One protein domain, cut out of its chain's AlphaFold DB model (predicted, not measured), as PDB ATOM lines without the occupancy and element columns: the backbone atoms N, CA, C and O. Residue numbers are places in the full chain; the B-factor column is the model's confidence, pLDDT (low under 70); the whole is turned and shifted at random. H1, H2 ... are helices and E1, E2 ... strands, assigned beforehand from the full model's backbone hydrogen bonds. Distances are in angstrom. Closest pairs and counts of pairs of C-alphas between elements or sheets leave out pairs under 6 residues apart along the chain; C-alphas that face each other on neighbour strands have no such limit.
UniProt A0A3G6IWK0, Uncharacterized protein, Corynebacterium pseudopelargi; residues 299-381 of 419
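Overview. This is residues 299 to 381 of the 419 residues of an uncharacterized protein of Corynebacterium pseudopelargi (UniProt A0A3G6IWK0). A small three-stranded sheet, E1, E6 and E7, with helix H3 packed over it makes one end of the domain, and two short hairpins, E2 with E3 and E4 with E5, reach toward the other end as two separate arms. The short helices H1 and H2 only graze the sheet. The printed part has 83 residues, with three named helices and seven named strands in the order E1 E2 E3 H1 E4 E5 H2 H3 E6 E7, and its class is mixed, helices and strands. The larger sheet is mixed, in the order E1 E6 E7, and each hairpin is an antiparallel sheet of two strands. The whole is compact, with a radius of gyration of the C-alphas of 12.9 A and spans of 37 by 27 by 19 A.

Along the chain. In the largest sheet, E1 is residues 304 to 307, beginning at C-alpha 304 (147.243, 178.886, 235.683); E6, residues 369 to 374, is 13.7 A long; and E7, residues 377 to 380, is 10.1 A long and ends at C-alpha 380 (150.331, 181.048, 225.549). H3 is residues 361 to 366, 8.6 A long; H2 is residues 349 to 356, 10.8 A; and H1 is residues 325 to 328, 5.1 A. E2 is residues 313 to 316 and E3 residues 319 to 322. E4, residues 337 to 339, begins at C-alpha 337 (127.087, 181.658, 240.217), and E5 is residues 342 to 345.

Arrangement. E6 is the inner strand of its sheet. It is parallel to E1 at 14 degrees, with N 373 and O 306 2.8 A apart, within hydrogen-bond range. E6 and E7 form an antiparallel hairpin at 169 degrees, with N 372 and O 379 at 2.9 A. H3 is on this sheet at a height of 8.7 A, over E6 and slantwise to the strands, at 33 degrees to E6 on the local plane; their closest C-alphas, Leu 364 and Gly 370, are 7.8 A apart. H2 and H3 are close but not clearly touching, the closest C-alphas being Ala 354 and Leu 364 at 6.9 A. The hairpin of E2 and E3 stands at 142 degrees, with N 316 and O 319 at 2.8 A; that of E4 and E5 at 144 degrees, with N 344 and O 337 at 2.7 A. The strands of these two hairpins are apart from each other. In H2 and H3 every O i to N i+4 pair is within hydrogen-bond range; H1 is too short for such a pair.

Size, cuts and confidence. The C-alphas farthest apart, Gly 318 and Ala 362, are 37.9 A from each other. The printed part has no cut and no long link; the link from H1 to E4 is short and the others are tight. The mean pLDDT of the printed part is 86.1, and residues 337 to 345 are under 70.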
ATOM      1  N   PRO A 299     143.755 171.138 226.831       91.12
ATOM      2  CA  PRO A 299     144.920 172.009 226.875       91.12
ATOM      3  C   PRO A 299     145.709 171.760 228.161       91.12
ATOM      4  O   PRO A 299     145.119 171.475 229.206       91.12
ATOM      5  N   GLN A 300     147.030 171.870 228.075       89.56
ATOM      6  CA  GLN A 300     147.945 171.737 229.203       89.56
ATOM      7  C   GLN A 300     148.749 173.024 229.327       89.56
ATOM      8  O   GLN A 300     149.337 173.484 228.353       89.56
ATOM      9  N   SER A 301     148.767 173.601 230.521       90.88
ATOM     10  CA  SER A 301     149.482 174.837 230.821       90.88
ATOM     11  C   SER A 301     150.440 174.623 231.991       90.88
ATOM     12  O   SER A 301     150.069 174.023 233.000       90.88
ATOM     13  N   GLU A 302     151.666 175.142 231.879       89.69
ATOM     14  CA  GLU A 302     152.617 175.192 233.004       89.69
ATOM     15  C   GLU A 302     152.203 176.227 234.069       89.69
ATOM     16  O   GLU A 302     152.579 176.121 235.242       89.69
ATOM     17  N   GLY A 303     151.414 177.224 233.657       91.06
ATOM     18  CA  GLY A 303     150.794 178.231 234.513       91.06
ATOM     19  C   GLY A 303     149.308 178.004 234.741       91.06
ATOM     20  O   GLY A 303     148.711 177.059 234.223       91.06
ATOM     21  N   ASP A 304     148.684 178.919 235.474       92.19
ATOM     22  CA  ASP A 304     147.243 178.886 235.683       92.19
ATOM     23  C   ASP A 304     146.510 179.215 234.373       92.19
ATOM     24  O   ASP A 304     146.854 180.158 233.660       92.19
ATOM     25  N   LEU A 305     145.497 178.416 234.058       93.19
ATOM     26  CA  LEU A 305     144.606 178.589 232.923       93.19
ATOM     27  C   LEU A 305     143.573 179.682 233.225       93.19
ATOM     28  O   LEU A 305     142.841 179.596 234.215       93.19
ATOM     29  N   LEU A 306     143.466 180.672 232.341       93.81
ATOM     30  CA  LEU A 306     142.384 181.653 232.328       93.81
ATOM     31  C   LEU A 306     141.451 181.361 231.148       93.81
ATOM     32  O   LEU A 306     141.891 181.309 230.004       93.81
ATOM     33  N   ILE A 307     140.158 181.193 231.422       93.44
ATOM     34  CA  ILE A 307     139.118 181.096 230.390       93.44
ATOM     35  C   ILE A 307     138.273 182.365 230.500       93.44
ATOM     36  O   ILE A 307     137.652 182.567 231.540       93.44
ATOM     37  N   VAL A 308     138.269 183.209 229.466       91.75
ATOM     38  CA  VAL A 308     137.694 184.572 229.509       91.75
ATOM     39  C   VAL A 308     136.187 184.568 229.787       91.75
ATOM     40  O   VAL A 308     135.701 185.347 230.607       91.75
ATOM     41  N   ASP A 309     135.466 183.621 229.189       85.38
ATOM     42  CA  ASP A 309     134.016 183.451 229.342       85.38
ATOM     43  C   ASP A 309     133.657 182.260 230.245       85.38
ATOM     44  O   ASP A 309     132.669 181.548 230.029       85.38
ATOM     45  N   SER A 310     134.482 181.986 231.261       84.56
ATOM     46  CA  SER A 310     134.288 180.821 232.123       84.56
ATOM     47  C   SER A 310     132.986 180.900 232.916       84.56
ATOM     48  O   SER A 310     132.824 181.726 233.812       84.56
ATOM     49  N   ARG A 311     132.074 179.956 232.656       77.25
ATOM     50  CA  ARG A 311     130.863 179.732 233.470       77.25
ATOM     51  C   ARG A 311     131.010 178.567 234.450       77.25
ATOM     52  O   ARG A 311     130.053 178.200 235.124       77.25
ATOM     53  N   GLY A 312     132.178 177.922 234.481       79.06
ATOM     54  CA  GLY A 312     132.442 176.707 235.262       79.06
ATOM     55  C   GLY A 312     131.741 175.435 234.759       79.06
ATOM     56  O   GLY A 312     132.168 174.337 235.112       79.06
ATOM     57  N   ILE A 313     130.710 175.566 233.921       83.44
ATOM     58  CA  ILE A 313     129.963 174.479 233.280       83.44
ATOM     59  C   ILE A 313     129.972 174.648 231.760       83.44
ATOM     60  O   ILE A 313     129.933 175.770 231.254       83.44
ATOM     61  N   VAL A 314     129.993 173.529 231.045       86.81
ATOM     62  CA  VAL A 314     129.961 173.457 229.580       86.81
ATOM     63  C   VAL A 314     128.993 172.372 229.132       86.81
ATOM     64  O   VAL A 314     128.698 171.433 229.876       86.81
ATOM     65  N   GLU A 315     128.511 172.491 227.900       87.75
ATOM     66  CA  GLU A 315     127.840 171.393 227.218       87.75
ATOM     67  C   GLU A 315     128.870 170.620 226.390       87.75
ATOM     68  O   GLU A 315     129.535 171.176 225.520       87.75
ATOM     69  N   TYR A 316     129.024 169.330 226.678       86.31
ATOM     70  CA  TYR A 316     129.943 168.445 225.974       86.31
ATOM     71  C   TYR A 316     129.226 167.140 225.633       86.31
ATOM     72  O   TYR A 316     128.681 166.470 226.509       86.31
ATOM     73  N   GLN A 317     129.184 166.804 224.339       84.38
ATOM     74  CA  GLN A 317     128.440 165.654 223.801       84.38
ATOM     75  C   GLN A 317     126.960 165.613 224.236       84.38
ATOM     76  O   GLN A 317     126.437 164.561 224.606       84.38
ATOM     77  N   GLY A 318     126.286 166.770 224.226       82.06
ATOM     78  CA  GLY A 318     124.879 166.891 224.634       82.06
ATOM     79  C   GLY A 318     124.647 166.724 226.140       82.06
ATOM     80  O   GLY A 318     123.527 166.452 226.567       82.06
ATOM     81  N   ARG A 319     125.704 166.827 226.959       83.38
ATOM     82  CA  ARG A 319     125.642 166.720 228.421       83.38
ATOM     83  C   ARG A 319     126.181 167.990 229.060       83.38
ATOM     84  O   ARG A 319     127.279 168.432 228.734       83.38
ATOM     85  N   VAL A 320     125.445 168.531 230.023       85.50
ATOM     86  CA  VAL A 320     125.928 169.627 230.870       85.50
ATOM     87  C   VAL A 320     126.829 169.048 231.958       85.50
ATOM     88  O   VAL A 320     126.390 168.186 232.721       85.50
ATOM     89  N   MET A 321     128.073 169.515 232.044       86.25
ATOM     90  CA  MET A 321     129.049 169.089 233.053       86.25
ATOM     91  C   MET A 321     129.990 170.227 233.449       86.25
ATOM     92  O   MET A 321     130.095 171.227 232.741       86.25
ATOM     93  N   VAL A 322     130.678 170.081 234.585       87.12
ATOM     94  CA  VAL A 322     131.795 170.971 234.953       87.12
ATOM     95  C   VAL A 322     132.827 170.988 233.825       87.12
ATOM     96  O   VAL A 322     133.149 169.942 233.275       87.12
ATOM     97  N   ASP A 323     133.366 172.156 233.484       89.06
ATOM     98  CA  ASP A 323     134.355 172.271 232.410       89.06
ATOM     99  C   ASP A 323     135.596 171.388 232.686       89.06
ATOM    100  O   ASP A 323     136.329 171.647 233.650       89.06
ATOM    101  N   PRO A 324     135.875 170.353 231.865       91.62
ATOM    102  CA  PRO A 324     136.997 169.446 232.102       91.62
ATOM    103  C   PRO A 324     138.363 170.137 232.051       91.62
ATOM    104  O   PRO A 324     139.305 169.676 232.700       91.62
ATOM    105  N   ARG A 325     138.474 171.278 231.356       91.19
ATOM    106  CA  ARG A 325     139.706 172.082 231.296       91.19
ATOM    107  C   ARG A 325     140.104 172.605 232.677       91.19
ATOM    108  O   ARG A 325     141.290 172.633 232.996       91.19
ATOM    109  N   LEU A 326     139.113 172.918 233.521       88.38
ATOM    110  CA  LEU A 326     139.302 173.356 234.912       88.38
ATOM    111  C   LEU A 326     139.727 172.219 235.853       88.38
ATOM    112  O   LEU A 326     140.148 172.481 236.977       88.38
ATOM    113  N   LYS A 327     139.587 170.956 235.429       89.00
ATOM    114  CA  LYS A 327     140.094 169.784 236.162       89.00
ATOM    115  C   LYS A 327     141.474 169.358 235.673       89.00
ATOM    116  O   LYS A 327     142.272 168.875 236.471       89.00
ATOM    117  N   ALA A 328     141.754 169.536 234.384       90.62
ATOM    118  CA  ALA A 328     143.046 169.218 233.789       90.62
ATOM    119  C   ALA A 328     144.143 170.237 234.120       90.62
ATOM    120  O   ALA A 328     145.308 169.863 234.111       90.62
ATOM    121  N   ASN A 329     143.789 171.483 234.451       90.50
ATOM    122  CA  ASN A 329     144.747 172.553 234.734       90.50
ATOM    123  C   ASN A 329     144.494 173.192 236.098       90.50
ATOM    124  O   ASN A 329     143.367 173.215 236.595       90.50
ATOM    125  N   SER A 330     145.543 173.774 236.682       88.38
ATOM    126  CA  SER A 330     145.322 174.842 237.655       88.38
ATOM    127  C   SER A 330     144.693 176.018 236.920       88.38
ATOM    128  O   SER A 330     145.094 176.304 235.799       88.38
ATOM    129  N   ALA A 331     143.671 176.648 237.489       87.75
ATOM    130  CA  ALA A 331     142.893 177.654 236.778       87.75
ATOM    131  C   ALA A 331     142.567 178.847 237.669       87.75
ATOM    132  O   ALA A 331     142.295 178.682 238.863       87.75
ATOM    133  N   VAL A 332     142.541 180.031 237.056       87.81
ATOM    134  CA  VAL A 332     141.951 181.231 237.647       87.81
ATOM    135  C   VAL A 332     140.440 181.087 237.530       87.81
ATOM    136  O   VAL A 332     139.873 181.162 236.439       87.81
ATOM    137  N   GLN A 333     139.780 180.787 238.646       82.50
ATOM    138  CA  GLN A 333     138.370 180.404 238.613       82.50
ATOM    139  C   GLN A 333     137.472 181.630 238.711       82.50
ATOM    140  O   GLN A 333     137.608 182.429 239.638       82.50
ATOM    141  N   ALA A 334     136.493 181.718 237.805       80.00
ATOM    142  CA  ALA A 334     135.452 182.734 237.874       80.00
ATOM    143  C   ALA A 334     134.726 182.674 239.215       80.00
ATOM    144  O   ALA A 334     134.584 183.694 239.864       80.00
ATOM    145  N   GLY A 335     134.295 181.493 239.668       71.75
ATOM    146  CA  GLY A 335     133.593 181.333 240.951       71.75
ATOM    147  C   GLY A 335     132.195 181.963 241.011       71.75
ATOM    148  O   GLY A 335     131.465 181.689 241.961       71.75
ATOM    149  N   GLU A 336     131.811 182.725 239.984       72.06
ATOM    150  CA  GLU A 336     130.501 183.344 239.849       72.06
ATOM    151  C   GLU A 336     129.407 182.281 239.686       72.06
ATOM    152  O   GLU A 336     129.547 181.326 238.916       72.06
ATOM    153  N   LEU A 337     128.294 182.459 240.394       67.44
ATOM    154  CA  LEU A 337     127.087 181.658 240.217       67.44
ATOM    155  C   LEU A 337     125.952 182.588 239.814       67.44
ATOM    156  O   LEU A 337     125.661 183.528 240.545       67.44
ATOM    157  N   ARG A 338     125.274 182.297 238.700       62.69
ATOM    158  CA  ARG A 338     124.027 182.970 238.319       62.69
ATOM    159  C   ARG A 338     122.843 182.022 238.426       62.69
ATOM    160  O   ARG A 338     122.918 180.897 237.936       62.69
ATOM    161  N   VAL A 339     121.752 182.488 239.023       55.50
ATOM    162  CA  VAL A 339     120.466 181.780 239.087       55.50
ATOM    163  C   VAL A 339     119.419 182.700 238.474       55.50
ATOM    164  O   VAL A 339     119.307 183.851 238.875       55.50
ATOM    165  N   ASP A 340     118.717 182.222 237.445       57.59
ATOM    166  CA  ASP A 340     117.677 182.981 236.727       57.59
ATOM    167  C   ASP A 340     118.137 184.359 236.199       57.59
ATOM    168  O   ASP A 340     117.358 185.299 236.074       57.59
ATOM    169  N   GLY A 341     119.425 184.476 235.861       62.38
ATOM    170  CA  GLY A 341     120.036 185.709 235.355       62.38
ATOM    171  C   GLY A 341     120.599 186.642 236.433       62.38
ATOM    172  O   GLY A 341     121.368 187.540 236.090       62.38
ATOM    173  N   GLU A 342     120.315 186.398 237.715       58.28
ATOM    174  CA  GLU A 342     120.864 187.165 238.839       58.28
ATOM    175  C   GLU A 342     122.154 186.542 239.387       58.28
ATOM    176  O   GLU A 342     122.260 185.326 239.561       58.28
ATOM    177  N   ILE A 343     123.147 187.384 239.689       65.56
ATOM    178  CA  ILE A 343     124.411 186.959 240.303       65.56
ATOM    179  C   ILE A 343     124.150 186.600 241.769       65.56
ATOM    180  O   ILE A 343     123.807 187.448 242.587       65.56
ATOM    181  N   THR A 344     124.313 185.319 242.081       59.91
ATOM    182  CA  THR A 344     124.137 184.730 243.411       59.91
ATOM    183  C   THR A 344     125.450 184.662 244.188       59.91
ATOM    184  O   THR A 344     125.468 185.023 245.359       59.91
ATOM    185  N   ASP A 345     126.534 184.240 243.533       66.25
ATOM    186  CA  ASP A 345     127.902 184.300 244.064       66.25
ATOM    187  C   ASP A 345     128.706 185.227 243.141       66.25
ATOM    188  O   ASP A 345     128.644 185.054 241.923       66.25
ATOM    189  N   GLN A 346     129.429 186.210 243.688       71.19
ATOM    190  CA  GLN A 346     130.265 187.114 242.886       71.19
ATOM    191  C   GLN A 346     131.485 186.392 242.303       71.19
ATOM    192  O   GLN A 346     131.999 185.439 242.896       71.19
ATOM    193  N   ALA A 347     131.969 186.881 241.158       77.19
ATOM    194  CA  ALA A 347     133.215 186.403 240.583       77.19
ATOM    195  C   ALA A 347     134.401 186.625 241.538       77.19
ATOM    196  O   ALA A 347     134.435 187.589 242.308       77.19
ATOM    197  N   SER A 348     135.401 185.746 241.480       79.19
ATOM    198  CA  SER A 348     136.593 185.865 242.307       79.19
ATOM    199  C   SER A 348     137.342 187.165 241.969       79.19
ATOM    200  O   SER A 348     137.414 187.559 240.794       79.19
ATOM    201  N   PRO A 349     137.938 187.845 242.968       83.69
ATOM    202  CA  PRO A 349     138.699 189.066 242.719       83.69
ATOM    203  C   PRO A 349     139.833 188.840 241.717       83.69
ATOM    204  O   PRO A 349     140.029 189.646 240.814       83.69
ATOM    205  N   ARG A 350     140.527 187.697 241.819       86.56
ATOM    206  CA  ARG A 350     141.627 187.332 240.919       86.56
ATOM    207  C   ARG A 350     141.162 187.180 239.472       86.56
ATOM    208  O   ARG A 350     141.839 187.662 238.572       86.56
ATOM    209  N   TYR A 351     140.012 186.544 239.252       88.62
ATOM    210  CA  TYR A 351     139.433 186.414 237.918       88.62
ATOM    211  C   TYR A 351     139.056 187.775 237.334       88.62
ATOM    212  O   TYR A 351     139.424 188.093 236.208       88.62
ATOM    213  N   THR A 352     138.390 188.610 238.131       89.88
ATOM    214  CA  THR A 352     137.968 189.948 237.703       89.88
ATOM    215  C   THR A 352     139.166 190.843 237.371       89.88
ATOM    216  O   THR A 352     139.131 191.566 236.379       89.88
ATOM    217  N   GLU A 353     140.243 190.784 238.159       91.88
ATOM    218  CA  GLU A 353     141.482 191.521 237.875       91.88
ATOM    219  C   GLU A 353     142.210 190.998 236.633       91.88
ATOM    220  O   GLU A 353     142.701 191.800 235.838       91.88
ATOM    221  N   ALA A 354     142.230 189.680 236.418       92.56
ATOM    222  CA  ALA A 354     142.825 189.091 235.223       92.56
ATOM    223  C   ALA A 354     142.103 189.534 233.940       92.56
ATOM    224  O   ALA A 354     142.758 189.846 232.950       92.56
ATOM    225  N   LEU A 355     140.771 189.641 233.971       93.50
ATOM    226  CA  LEU A 355     139.994 190.144 232.834       93.50
ATOM    227  C   LEU A 355     140.283 191.617 232.511       93.50
ATOM    228  O   LEU A 355     140.260 191.997 231.345       93.50
ATOM    229  N   LYS A 356     140.585 192.452 233.514       94.81
ATOM    230  CA  LYS A 356     140.960 193.862 233.286       94.81
ATOM    231  C   LYS A 356     142.313 194.011 232.587       94.81
ATOM    232  O   LYS A 356     142.529 195.016 231.920       94.81
ATOM    233  N   HIS A 357     143.199 193.028 232.744       95.75
ATOM    234  CA  HIS A 357     144.558 193.021 232.196       95.75
ATOM    235  C   HIS A 357     144.715 191.989 231.068       95.75
ATOM    236  O   HIS A 357     145.812 191.494 230.825       95.75
ATOM    237  N   LEU A 358     143.625 191.649 230.368       94.56
ATOM    238  CA  LEU A 358     143.614 190.605 229.335       94.56
ATOM    239  C   LEU A 358     144.577 190.887 228.164       94.56
ATOM    240  O   LEU A 358     145.051 189.951 227.515       94.56
ATOM    241  N   ASP A 359     144.870 192.163 227.911       93.88
ATOM    242  CA  ASP A 359     145.769 192.624 226.848       93.88
ATOM    243  C   ASP A 359     147.225 192.821 227.323       93.88
ATOM    244  O   ASP A 359     148.099 193.136 226.516       93.88
ATOM    245  N   ASP A 360     147.508 192.633 228.618       95.94
ATOM    246  CA  ASP A 360     148.840 192.797 229.208       95.94
ATOM    247  C   ASP A 360     149.471 191.436 229.543       95.94
ATOM    248  O   ASP A 360     149.416 190.933 230.669       95.94
ATOM    249  N   ASP A 361     150.119 190.834 228.545       95.31
ATOM    250  CA  ASP A 361     150.804 189.547 228.690       95.31
ATOM    251  C   ASP A 361     151.911 189.572 229.765       95.31
ATOM    252  O   ASP A 361     152.238 188.530 230.342       95.31
ATOM    253  N   ALA A 362     152.521 190.732 230.044       95.06
ATOM    254  CA  ALA A 362     153.537 190.846 231.087       95.06
ATOM    255  C   ALA A 362     152.898 190.731 232.474       95.06
ATOM    256  O   ALA A 362     153.366 189.937 233.294       95.06
ATOM    257  N   TRP A 363     151.789 191.443 232.689       95.94
ATOM    258  CA  TRP A 363     151.004 191.346 233.915       95.94
ATOM    259  C   TRP A 363     150.466 189.930 234.122       95.94
ATOM    260  O   TRP A 363     150.639 189.359 235.202       95.94
ATOM    261  N   LEU A 364     149.874 189.318 233.089       95.62
ATOM    262  CA  LEU A 364     149.335 187.955 233.164       95.62
ATOM    263  C   LEU A 364     150.426 186.945 233.556       95.62
ATOM    264  O   LEU A 364     150.217 186.117 234.449       95.62
ATOM    265  N   ARG A 365     151.618 187.057 232.955       95.00
ATOM    266  CA  ARG A 365     152.772 186.203 233.271       95.00
ATOM    267  C   ARG A 365     153.238 186.377 234.715       95.00
ATOM    268  O   ARG A 365     153.477 185.380 235.396       95.00
ATOM    269  N   GLU A 366     153.351 187.620 235.185       94.00
ATOM    270  CA  GLU A 366     153.724 187.940 236.570       94.00
ATOM    271  C   GLU A 366     152.710 187.373 237.576       94.00
ATOM    272  O   GLU A 366     153.085 186.896 238.647       94.00
ATOM    273  N   HIS A 367     151.434 187.313 237.191       92.69
ATOM    274  CA  HIS A 367     150.341 186.758 237.995       92.69
ATOM    275  C   HIS A 367     150.117 185.252 237.776       92.69
ATOM    276  O   HIS A 367     149.057 184.710 238.126       92.69
ATOM    277  N   HIS A 368     151.149 184.563 237.276       93.19
ATOM    278  CA  HIS A 368     151.224 183.110 237.118       93.19
ATOM    279  C   HIS A 368     150.242 182.518 236.100       93.19
ATOM    280  O   HIS A 368     150.015 181.309 236.120       93.19
ATOM    281  N   ILE A 369     149.662 183.331 235.215       94.25
ATOM    282  CA  ILE A 369     148.772 182.855 234.151       94.25
ATOM    283  C   ILE A 369     149.637 182.335 233.003       94.25
ATOM    284  O   ILE A 369     150.507 183.036 232.488       94.25
ATOM    285  N   GLY A 370     149.436 181.068 232.644       94.19
ATOM    286  CA  GLY A 370     150.229 180.369 231.629       94.19
ATOM    287  C   GLY A 370     149.561 180.321 230.264       94.19
ATOM    288  O   GLY A 370     150.240 180.420 229.244       94.19
ATOM    289  N   LEU A 371     148.234 180.224 230.256       95.62
ATOM    290  CA  LEU A 371     147.427 180.040 229.059       95.62
ATOM    291  C   LEU A 371     146.115 180.810 229.199       95.62
ATOM    292  O   LEU A 371     145.428 180.691 230.216       95.62
ATOM    293  N   VAL A 372     145.765 181.567 228.163       96.31
ATOM    294  CA  VAL A 372     144.476 182.252 228.036       96.31
ATOM    295  C   VAL A 372     143.677 181.595 226.919       96.31
ATOM    296  O   VAL A 372     144.186 181.413 225.813       96.31
ATOM    297  N   ILE A 373     142.424 181.250 227.212       94.94
ATOM    298  CA  ILE A 373     141.456 180.755 226.234       94.94
ATOM    299  C   ILE A 373     140.327 181.772 226.111       94.94
ATOM    300  O   ILE A 373     139.630 182.055 227.090       94.94
ATOM    301  N   ASP A 374     140.143 182.274 224.894       93.12
ATOM    302  CA  ASP A 374     139.082 183.205 224.527       93.12
ATOM    303  C   ASP A 374     138.356 182.680 223.282       93.12
ATOM    304  O   ASP A 374     138.919 182.634 222.182       93.12
ATOM    305  N   GLY A 375     137.131 182.183 223.477       87.56
ATOM    306  CA  GLY A 375     136.409 181.408 222.470       87.56
ATOM    307  C   GLY A 375     137.233 180.217 221.963       87.56
ATOM    308  O   GLY A 375     137.629 179.346 222.740       87.56
ATOM    309  N   ASP A 376     137.501 180.211 220.656       85.50
ATOM    310  CA  ASP A 376     138.316 179.193 219.978       85.50
ATOM    311  C   ASP A 376     139.815 179.540 219.939       85.50
ATOM    312  O   ASP A 376     140.635 178.737 219.490       85.50
ATOM    313  N   SER A 377     140.196 180.736 220.397       91.00
ATOM    314  CA  SER A 377     141.587 181.179 220.407       91.00
ATOM    315  C   SER A 377     142.304 180.734 221.682       91.00
ATOM    316  O   SER A 377     141.758 180.778 222.787       91.00
ATOM    317  N   GLN A 378     143.553 180.300 221.519       93.62
ATOM    318  CA  GLN A 378     144.455 179.975 222.618       93.62
ATOM    319  C   GLN A 378     145.696 180.855 222.517       93.62
ATOM    320  O   GLN A 378     146.286 180.982 221.444       93.62
ATOM    321  N   ARG A 379     146.085 181.460 223.638       94.94
ATOM    322  CA  ARG A 379     147.245 182.345 223.731       94.94
ATOM    323  C   ARG A 379     148.126 181.915 224.895       94.94
ATOM    324  O   ARG A 379     147.737 182.031 226.057       94.94
ATOM    325  N   GLU A 380     149.309 181.407 224.568       95.44
ATOM    326  CA  GLU A 380     150.331 181.048 225.549       95.44
ATOM    327  C   GLU A 380     151.009 182.307 226.094       95.44
ATOM    328  O   GLU A 380     151.551 183.120 225.350       95.44
ATOM    329  N   ILE A 381     150.985 182.453 227.415       95.62
ATOM    330  CA  ILE A 381     151.580 183.581 228.135       95.62
ATOM    331  C   ILE A 381     152.934 183.179 228.737       95.62
ATOM    332  O   ILE A 381     153.862 183.990 228.791       95.62
TER     333      ILE A 381